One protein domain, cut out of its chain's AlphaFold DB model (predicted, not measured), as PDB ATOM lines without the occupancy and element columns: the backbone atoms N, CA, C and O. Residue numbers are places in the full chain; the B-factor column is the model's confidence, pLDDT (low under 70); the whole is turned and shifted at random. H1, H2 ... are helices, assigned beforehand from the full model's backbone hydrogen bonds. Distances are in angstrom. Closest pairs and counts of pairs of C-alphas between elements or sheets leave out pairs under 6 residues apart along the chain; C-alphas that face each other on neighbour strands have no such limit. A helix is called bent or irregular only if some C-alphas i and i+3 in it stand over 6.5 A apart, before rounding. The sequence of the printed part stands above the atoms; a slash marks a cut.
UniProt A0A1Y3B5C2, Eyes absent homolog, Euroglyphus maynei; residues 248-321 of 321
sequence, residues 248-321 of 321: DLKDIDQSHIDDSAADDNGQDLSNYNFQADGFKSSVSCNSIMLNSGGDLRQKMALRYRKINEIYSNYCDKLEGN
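This is residues 248 to 321 of the 321 residues of the protein "Eyes absent homolog" of Euroglyphus maynei (UniProt A0A1Y3B5C2). One long helix, H2, runs through a ring of chain: the long loop of residues 248 to 278 wraps round it, with the short helix H1 packed on its side near its first residues. Residues 310 to 321, of which 310 to 317 belong to H2, stick out of this body like an arm. You have 74 printed residues, with two named helices in the order H1, H2 and no named strand; the class is all helix, though the helices hold just 31 of the 74 residues. The whole is only just loose, close to compact, with a radius of gyration of the C-alphas of 13.9 A, and is elongated, spanning 49 by 27 by 20 A.

Start at C-alpha 248, at (47.587, 17.047, 38.031); from there residues 248 to 278 hold no named element. Find C-alpha 279 at (40.696, 14.025, 38.033), where H1, residues 279 to 284, begins. H2, residues 293 to 317, runs 36.5 A from C-alpha 293 to C-alpha 317 at (53.205, 35.565, 55.642). It is irregular: C-alphas 313 and 316 are 7.7 A apart.

Look at Ser 282 and Leu 296, where H1 and H2 touch: their C-alphas, the closest of the two helices, are 5.8 A apart. H2 touches H1 with residues 295 to 299 alone. The two run opposite ways at a steep tilt of 52 degrees. Every O i to N i+4 pair is within hydrogen-bond range in H1, and 19 of 21 are in H2.

The C-alphas of Leu 290 and Asn 321, the two farthest apart, are 50.7 A apart. Without residues 310 to 321, which stand free, the body spans 29 by 26 by 21 A. The link from H1 to H2 is short, with 8 residues, and the printed part has no cut. Look in the B-factor column for pLDDT under 70 at residues 285 to 294 and 318 to 321; the mean of the printed part is 83.4.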
ATOM      1  N   ASP A 248      48.892  17.001  38.691       92.94
ATOM      2  CA  ASP A 248      47.587  17.047  38.031       92.94
ATOM      3  C   ASP A 248      47.594  18.077  36.887       92.94
ATOM      4  O   ASP A 248      47.060  17.807  35.816       92.94
ATOM      5  N   LEU A 249      48.204  19.249  37.105       93.44
ATOM      6  CA  LEU A 249      48.094  20.410  36.215       93.44
ATOM      7  C   LEU A 249      49.257  20.585  35.223       93.44
ATOM      8  O   LEU A 249      49.102  21.332  34.264       93.44
ATOM      9  N   LYS A 250      50.405  19.912  35.402       90.69
ATOM     10  CA  LYS A 250      51.610  20.112  34.557       90.69
ATOM     11  C   LYS A 250      51.411  19.859  33.054       90.69
ATOM     12  O   LYS A 250      52.196  20.357  32.256       90.69
ATOM     13  N   ASP A 251      50.414  19.053  32.687       87.88
ATOM     14  CA  ASP A 251      50.119  18.663  31.301       87.88
ATOM     15  C   ASP A 251      48.949  19.483  30.712       87.88
ATOM     16  O   ASP A 251      48.375  19.105  29.690       87.88
ATOM     17  N   ILE A 252      48.554  20.577  31.377       89.38
ATOM     18  CA  ILE A 252      47.396  21.409  31.034       89.38
ATOM     19  C   ILE A 252      47.863  22.815  30.643       89.38
ATOM     20  O   ILE A 252      48.448  23.537  31.447       89.38
ATOM     21  N   ASP A 253      47.551  23.210  29.411       86.06
ATOM     22  CA  ASP A 253      47.861  24.531  28.858       86.06
ATOM     23  C   ASP A 253      46.858  25.585  29.379       86.06
ATOM     24  O   ASP A 253      45.717  25.692  28.917       86.06
ATOM     25  N   GLN A 254      47.256  26.311  30.428       88.56
ATOM     26  CA  GLN A 254      46.489  27.378  31.084       88.56
ATOM     27  C   GLN A 254      47.410  28.576  31.323       88.56
ATOM     28  O   GLN A 254      48.503  28.420  31.867       88.56
ATOM     29  N   SER A 255      46.970  29.771  30.920       90.75
ATOM     30  CA  SER A 255      47.824  30.964  30.867       90.75
ATOM     31  C   SER A 255      47.693  31.861  32.097       90.75
ATOM     32  O   SER A 255      48.660  32.501  32.509       90.75
ATOM     33  N   HIS A 256      46.504  31.889  32.702       92.69
ATOM     34  CA  HIS A 256      46.164  32.730  33.839       92.69
ATOM     35  C   HIS A 256      45.348  31.954  34.883       92.69
ATOM     36  O   HIS A 256      44.590  31.043  34.556       92.69
ATOM     37  N   ILE A 257      45.471  32.348  36.154       91.19
ATOM     38  CA  ILE A 257      44.817  31.677  37.293       91.19
ATOM     39  C   ILE A 257      43.282  31.661  37.185       91.19
ATOM     40  O   ILE A 257      42.634  30.734  37.666       91.19
ATOM     41  N   ASP A 258      42.714  32.662  36.508       93.19
ATOM     42  CA  ASP A 258      41.269  32.828  36.325       93.19
ATOM     43  C   ASP A 258      40.727  32.220  35.013       93.19
ATOM     44  O   ASP A 258      39.512  32.226  34.815       93.19
ATOM     45  N   ASP A 259      41.571  31.658  34.131       92.62
ATOM     46  CA  ASP A 259      41.141  31.106  32.826       92.62
ATOM     47  C   ASP A 259      40.084  29.991  32.980       92.62
ATOM     48  O   ASP A 259      39.189  29.846  32.146       92.62
ATOM     49  N   SER A 260      40.154  29.226  34.076       88.38
ATOM     50  CA  SER A 260      39.180  28.181  34.431       88.38
ATOM     51  C   SER A 260      38.009  28.669  35.302       88.38
ATOM     52  O   SER A 260      37.086  27.897  35.559       88.38
ATOM     53  N   ALA A 261      38.001  29.918  35.786       90.31
ATOM     54  CA  ALA A 261      37.068  30.363  36.834       90.31
ATOM     55  C   ALA A 261      35.581  30.307  36.424       90.31
ATOM     56  O   ALA A 261      34.707  30.230  37.284       90.31
ATOM     57  N   ALA A 262      35.284  30.301  35.120       90.69
ATOM     58  CA  ALA A 262      33.923  30.219  34.588       90.69
ATOM     59  C   ALA A 262      33.249  28.835  34.741       90.69
ATOM     60  O   ALA A 262      32.023  28.761  34.677       90.69
ATOM     61  N   ASP A 263      34.012  27.752  34.950       92.69
ATOM     62  CA  ASP A 263      33.476  26.407  35.239       92.69
ATOM     63  C   ASP A 263      33.397  26.107  36.762       92.69
ATOM     64  O   ASP A 263      32.928  25.033  37.168       92.69
ATOM     65  N   ASP A 264      33.822  27.043  37.626       92.38
ATOM     66  CA  ASP A 264      33.677  26.925  39.085       92.38
ATOM     67  C   ASP A 264      32.218  27.154  39.522       92.38
ATOM     68  O   ASP A 264      31.491  27.987  38.984       92.38
ATOM     69  N   ASN A 265      31.787  26.418  40.544       92.00
ATOM     70  CA  ASN A 265      30.459  26.525  41.147       92.00
ATOM     71  C   ASN A 265      30.463  27.227  42.520       92.00
ATOM     72  O   ASN A 265      29.418  27.314  43.162       92.00
ATOM     73  N   GLY A 266      31.624  27.690  42.993       93.19
ATOM     74  CA  GLY A 266      31.781  28.379  44.274       93.19
ATOM     75  C   GLY A 266      31.653  27.479  45.508       93.19
ATOM     76  O   GLY A 266      31.480  27.995  46.609       93.19
ATOM     77  N   GLN A 267      31.720  26.147  45.362       94.38
ATOM     78  CA  GLN A 267      31.610  25.227  46.504       94.38
ATOM     79  C   GLN A 267      32.764  25.394  47.511       94.38
ATOM     80  O   GLN A 267      33.889  25.731  47.129       94.38
ATOM     81  N   ASP A 268      32.503  25.109  48.792       94.56
ATOM     82  CA  ASP A 268      33.538  25.086  49.833       94.56
ATOM     83  C   ASP A 268      34.610  24.024  49.531       94.56
ATOM     84  O   ASP A 268      34.308  22.846  49.332       94.56
ATOM     85  N   LEU A 269      35.877  24.445  49.537       95.38
ATOM     86  CA  LEU A 269      37.041  23.584  49.315       95.38
ATOM     87  C   LEU A 269      37.716  23.129  50.616       95.38
ATOM     88  O   LEU A 269      38.751  22.465  50.560       95.38
ATOM     89  N   SER A 270      37.173  23.472  51.786       93.12
ATOM     90  CA  SER A 270      37.725  23.074  53.092       93.12
ATOM     91  C   SER A 270      37.623  21.567  53.339       93.12
ATOM     92  O   SER A 270      38.477  20.996  54.010       93.12
ATOM     93  N   ASN A 271      36.602  20.922  52.765       94.06
ATOM     94  CA  ASN A 271      36.331  19.486  52.898       94.06
ATOM     95  C   ASN A 271      36.460  18.716  51.563       94.06
ATOM     96  O   ASN A 271      36.103  17.540  51.490       94.06
ATOM     97  N   TYR A 272      36.943  19.364  50.495       95.25
ATOM     98  CA  TYR A 272      37.013  18.769  49.158       95.25
ATOM     99  C   TYR A 272      38.231  17.846  49.003       95.25
ATOM    100  O   TYR A 272      39.374  18.256  49.217       95.25
ATOM    101  N   ASN A 273      38.005  16.593  48.599       94.88
ATOM    102  CA  ASN A 273      39.064  15.591  48.462       94.88
ATOM    103  C   ASN A 273      39.582  15.486  47.017       94.88
ATOM    104  O   ASN A 273      39.211  14.580  46.270       94.88
ATOM    105  N   PHE A 274      40.504  16.385  46.663       94.75
ATOM    106  CA  PHE A 274      41.193  16.419  45.364       94.75
ATOM    107  C   PHE A 274      41.897  15.108  44.970       94.75
ATOM    108  O   PHE A 274      42.118  14.868  43.791       94.75
ATOM    109  N   GLN A 275      42.256  14.243  45.926       91.94
ATOM    110  CA  GLN A 275      42.917  12.965  45.627       91.94
ATOM    111  C   GLN A 275      41.920  11.835  45.301       91.94
ATOM    112  O   GLN A 275      42.310  10.819  44.729       91.94
ATOM    113  N   ALA A 276      40.635  12.007  45.634       92.19
ATOM    114  CA  ALA A 276      39.567  11.035  45.381       92.19
ATOM    115  C   ALA A 276      38.533  11.496  44.333       92.19
ATOM    116  O   ALA A 276      37.637  10.728  43.992       92.19
ATOM    117  N   ASP A 277      38.651  12.715  43.796       91.62
ATOM    118  CA  ASP A 277      37.727  13.271  42.793       91.62
ATOM    119  C   ASP A 277      37.816  12.605  41.401       91.62
ATOM    120  O   ASP A 277      36.962  12.829  40.538       91.62
ATOM    121  N   GLY A 278      38.837  11.776  41.172       89.88
ATOM    122  CA  GLY A 278      39.056  11.052  39.922       89.88
ATOM    123  C   GLY A 278      39.665  11.882  38.785       89.88
ATOM    124  O   GLY A 278      39.701  11.388  37.661       89.88
ATOM    125  N   PHE A 279      40.173  13.092  39.043       90.69
ATOM    126  CA  PHE A 279      40.696  14.025  38.033       90.69
ATOM    127  C   PHE A 279      41.638  13.388  37.003       90.69
ATOM    128  O   PHE A 279      41.428  13.528  35.802       90.69
ATOM    129  N   LYS A 280      42.628  12.607  37.457       85.69
ATOM    130  CA  LYS A 280      43.585  11.918  36.569       85.69
ATOM    131  C   LYS A 280      42.920  10.921  35.612       85.69
ATOM    132  O   LYS A 280      43.434  10.690  34.523       85.69
ATOM    133  N   SER A 281      41.769  10.361  35.986       83.44
ATOM    134  CA  SER A 281      40.938   9.548  35.092       83.44
ATOM    135  C   SER A 281      40.243  10.425  34.044       83.44
ATOM    136  O   SER A 281      40.315  10.126  32.852       83.44
ATOM    137  N   SER A 282      39.654  11.553  34.468       78.81
ATOM    138  CA  SER A 282      39.003  12.533  33.583       78.81
ATOM    139  C   SER A 282      39.964  13.188  32.574       78.81
ATOM    140  O   SER A 282      39.514  13.559  31.495       78.81
ATOM    141  N   VAL A 283      41.263  13.298  32.890       76.94
ATOM    142  CA  VAL A 283      42.326  13.732  31.955       76.94
ATOM    143  C   VAL A 283      42.780  12.592  31.029       76.94
ATOM    144  O   VAL A 283      42.969  12.805  29.836       76.94
ATOM    145  N   SER A 284      42.955  11.374  31.558       70.12
ATOM    146  CA  SER A 284      43.514  10.232  30.807       70.12
ATOM    147  C   SER A 284      42.571   9.675  29.729       70.12
ATOM    148  O   SER A 284      43.020   9.155  28.706       70.12
ATOM    149  N   CYS A 285      41.253   9.806  29.907       56.47
ATOM    150  CA  CYS A 285      40.307   9.572  28.819       56.47
ATOM    151  C   CYS A 285      40.136  10.843  27.969       56.47
ATOM    152  O   CYS A 285      39.900  11.925  28.496       56.47
ATOM    153  N   ASN A 286      40.198  10.709  26.637       53.84
ATOM    154  CA  ASN A 286      40.108  11.809  25.655       53.84
ATOM    155  C   ASN A 286      38.688  12.427  25.537       53.84
ATOM    156  O   ASN A 286      38.136  12.576  24.448       53.84
ATOM    157  N   SER A 287      38.061  12.752  26.668       50.25
ATOM    158  CA  SER A 287      36.647  13.126  26.809       50.25
ATOM    159  C   SER A 287      36.437  14.623  27.108       50.25
ATOM    160  O   SER A 287      35.314  15.068  27.361       50.25
ATOM    161  N   ILE A 288      37.507  15.421  26.978       53.16
ATOM    162  CA  ILE A 288      37.499  16.899  27.002       53.16
ATOM    163  C   ILE A 288      36.406  17.462  26.069       53.16
ATOM    164  O   ILE A 288      35.729  18.431  26.405       53.16
ATOM    165  N   MET A 289      36.213  16.821  24.910       50.75
ATOM    166  CA  MET A 289      35.438  17.354  23.785       50.75
ATOM    167  C   MET A 289      33.932  17.045  23.779       50.75
ATOM    168  O   MET A 289      33.204  17.801  23.142       50.75
ATOM    169  N   LEU A 290      33.447  15.944  24.384       48.44
ATOM    170  CA  LEU A 290      32.153  15.374  23.940       48.44
ATOM    171  C   LEU A 290      31.062  15.082  24.983       48.44
ATOM    172  O   LEU A 290      29.909  15.023  24.573       48.44
ATOM    173  N   ASN A 291      31.357  14.887  26.278       45.59
ATOM    174  CA  ASN A 291      30.297  14.812  27.311       45.59
ATOM    175  C   ASN A 291      30.773  14.971  28.770       45.59
ATOM    176  O   ASN A 291      30.000  15.450  29.592       45.59
ATOM    177  N   SER A 292      32.019  14.617  29.122       53.47
ATOM    178  CA  SER A 292      32.535  14.795  30.498       53.47
ATOM    179  C   SER A 292      33.431  16.026  30.683       53.47
ATOM    180  O   SER A 292      33.952  16.243  31.774       53.47
ATOM    181  N   GLY A 293      33.590  16.861  29.650       56.88
ATOM    182  CA  GLY A 293      34.408  18.077  29.715       56.88
ATOM    183  C   GLY A 293      33.989  19.048  30.826       56.88
ATOM    184  O   GLY A 293      34.853  19.681  31.415       56.88
ATOM    185  N   GLY A 294      32.697  19.118  31.175       64.50
ATOM    186  CA  GLY A 294      32.223  19.942  32.298       64.50
ATOM    187  C   GLY A 294      32.710  19.459  33.671       64.50
ATOM    188  O   GLY A 294      33.083  20.278  34.501       64.50
ATOM    189  N   ASP A 295      32.785  18.140  33.894       82.62
ATOM    190  CA  ASP A 295      33.350  17.557  35.123       82.62
ATOM    191  C   ASP A 295      34.858  17.827  35.224       82.62
ATOM    192  O   ASP A 295      35.353  18.222  36.280       82.62
ATOM    193  N   LEU A 296      35.585  17.683  34.108       87.69
ATOM    194  CA  LEU A 296      37.018  17.971  34.070       87.69
ATOM    195  C   LEU A 296      37.310  19.462  34.289       87.69
ATOM    196  O   LEU A 296      38.099  19.787  35.174       87.69
ATOM    197  N   ARG A 297      36.677  20.366  33.527       89.38
ATOM    198  CA  ARG A 297      36.911  21.814  33.656       89.38
ATOM    199  C   ARG A 297      36.491  22.341  35.024       89.38
ATOM    200  O   ARG A 297      37.226  23.125  35.609       89.38
ATOM    201  N   GLN A 298      35.399  21.835  35.600       92.06
ATOM    202  CA  GLN A 298      35.055  22.149  36.985       92.06
ATOM    203  C   GLN A 298      36.165  21.706  37.949       92.06
ATOM    204  O   GLN A 298      36.627  22.505  38.756       92.06
ATOM    205  N   LYS A 299      36.678  20.474  37.845       93.25
ATOM    206  CA  LYS A 299      37.785  20.002  38.702       93.25
ATOM    207  C   LYS A 299      39.122  20.715  38.454       93.25
ATOM    208  O   LYS A 299      39.948  20.739  39.370       93.25
ATOM    209  N   MET A 300      39.337  21.297  37.269       93.69
ATOM    210  CA  MET A 300      40.428  22.247  37.004       93.69
ATOM    211  C   MET A 300      40.188  23.550  37.774       93.69
ATOM    212  O   MET A 300      41.036  23.949  38.568       93.69
ATOM    213  N   ALA A 301      39.013  24.164  37.617       94.81
ATOM    214  CA  ALA A 301      38.633  25.408  38.283       94.81
ATOM    215  C   ALA A 301      38.788  25.325  39.811       94.81
ATOM    216  O   ALA A 301      39.428  26.183  40.415       94.81
ATOM    217  N   LEU A 302      38.332  24.225  40.424       96.00
ATOM    218  CA  LEU A 302      38.492  23.975  41.862       96.00
ATOM    219  C   LEU A 302      39.970  23.900  42.296       96.00
ATOM    220  O   LEU A 302      40.299  24.336  43.398       96.00
ATOM    221  N   ARG A 303      40.877  23.378  41.453       96.12
ATOM    222  CA  ARG A 303      42.328  23.360  41.732       96.12
ATOM    223  C   ARG A 303      42.941  24.750  41.599       96.12
ATOM    224  O   ARG A 303      43.681  25.156  42.492       96.12
ATOM    225  N   TYR A 304      42.602  25.498  40.551       96.44
ATOM    226  CA  TYR A 304      43.088  26.869  40.361       96.44
ATOM    227  C   TYR A 304      42.572  27.820  41.447       96.44
ATOM    228  O   TYR A 304      43.369  28.543  42.048       96.44
ATOM    229  N   ARG A 305      41.295  27.732  41.845       96.31
ATOM    230  CA  ARG A 305      40.811  28.439  43.038       96.31
ATOM    231  C   ARG A 305      41.542  27.989  44.299       96.31
ATOM    232  O   ARG A 305      41.884  28.845  45.108       96.31
ATOM    233  N   LYS A 306      41.854  26.698  44.474       96.06
ATOM    234  CA  LYS A 306      42.614  26.259  45.655       96.06
ATOM    235  C   LYS A 306      44.050  26.788  45.675       96.06
ATOM    236  O   LYS A 306      44.545  27.136  46.743       96.06
ATOM    237  N   ILE A 307      44.691  26.912  44.513       95.88
ATOM    238  CA  ILE A 307      45.986  27.587  44.352       95.88
ATOM    239  C   ILE A 307      45.872  29.065  44.745       95.88
ATOM    240  O   ILE A 307      46.696  29.542  45.521       95.88
ATOM    241  N   ASN A 308      44.829  29.767  44.294       94.50
ATOM    242  CA  ASN A 308      44.582  31.165  44.655       94.50
ATOM    243  C   ASN A 308      44.283  31.339  46.163       94.50
ATOM    244  O   ASN A 308      44.840  32.225  46.810       94.50
ATOM    245  N   GLU A 309      43.491  30.440  46.763       93.94
ATOM    246  CA  GLU A 309      43.272  30.376  48.216       93.94
ATOM    247  C   GLU A 309      44.591  30.186  48.979       93.94
ATOM    248  O   GLU A 309      44.802  30.844  49.995       93.94
ATOM    249  N   ILE A 310      45.484  29.303  48.514       93.38
ATOM    250  CA  ILE A 310      46.792  29.063  49.144       93.38
ATOM    251  C   ILE A 310      47.693  30.293  48.988       93.38
ATOM    252  O   ILE A 310      48.228  30.771  49.986       93.38
ATOM    253  N   TYR A 311      47.822  30.844  47.779       93.19
ATOM    254  CA  TYR A 311      48.626  32.037  47.521       93.19
ATOM    255  C   TYR A 311      48.173  33.214  48.395       93.19
ATOM    256  O   TYR A 311      48.959  33.715  49.199       93.19
ATOM    257  N   SER A 312      46.883  33.557  48.346       91.69
ATOM    258  CA  SER A 312      46.280  34.648  49.126       91.69
ATOM    259  C   SER A 312      46.380  34.445  50.645       91.69
ATOM    260  O   SER A 312      46.352  35.407  51.409       91.69
ATOM    261  N   ASN A 313      46.497  33.199  51.121       90.94
ATOM    262  CA  ASN A 313      46.692  32.922  52.544       90.94
ATOM    263  C   ASN A 313      48.147  33.031  53.008       90.94
ATOM    264  O   ASN A 313      48.351  33.108  54.222       90.94
ATOM    265  N   TYR A 314      49.138  33.011  52.114       87.75
ATOM    266  CA  TYR A 314      50.550  32.903  52.496       87.75
ATOM    267  C   TYR A 314      51.483  33.956  51.883       87.75
ATOM    268  O   TYR A 314      52.567  34.120  52.433       87.75
ATOM    269  N   CYS A 315      51.081  34.698  50.843       84.75
ATOM    270  CA  CYS A 315      51.907  35.725  50.189       84.75
ATOM    271  C   CYS A 315      52.567  36.685  51.197       84.75
ATOM    272  O   CYS A 315      53.792  36.745  51.273       84.75
ATOM    273  N   ASP A 316      51.767  37.307  52.062       79.38
ATOM    274  CA  ASP A 316      52.224  38.288  53.058       79.38
ATOM    275  C   ASP A 316      52.878  37.632  54.294       79.38
ATOM    276  O   ASP A 316      53.446  38.306  55.148       79.38
ATOM    277  N   LYS A 317      52.758  36.305  54.444       76.62
ATOM    278  CA  LYS A 317      53.205  35.565  55.642       76.62
ATOM    279  C   LYS A 317      54.585  34.932  55.480       76.62
ATOM    280  O   LYS A 317      55.133  34.435  56.460       76.62
ATOM    281  N   LEU A 318      55.153  34.958  54.273       61.34
ATOM    282  CA  LEU A 318      56.519  34.495  54.008       61.34
ATOM    283  C   LEU A 318      57.593  35.483  54.497       61.34
ATOM    284  O   LEU A 318      58.735  35.078  54.677       61.34
ATOM    285  N   GLU A 319      57.232  36.740  54.780       56.25
ATOM    286  CA  GLU A 319      58.141  37.758  55.339       56.25
ATOM    287  C   GLU A 319      58.287  37.683  56.878       56.25
ATOM    288  O   GLU A 319      59.029  38.459  57.476       56.25
ATOM    289  N   GLY A 320      57.561  36.777  57.546       51.56
ATOM    290  CA  GLY A 320      57.362  36.793  59.001       51.56
ATOM    291  C   GLY A 320      58.176  35.785  59.822       51.56
ATOM    292  O   GLY A 320      57.558  34.926  60.453       51.56
ATOM    293  N   ASN A 321      59.512  35.899  59.855       37.47
ATOM    294  CA  ASN A 321      60.398  35.409  60.942       37.47
ATOM    295  C   ASN A 321      61.811  36.015  60.852       37.47
ATOM    296  O   ASN A 321      62.503  35.714  59.855       37.47
TER     297      ASN A 321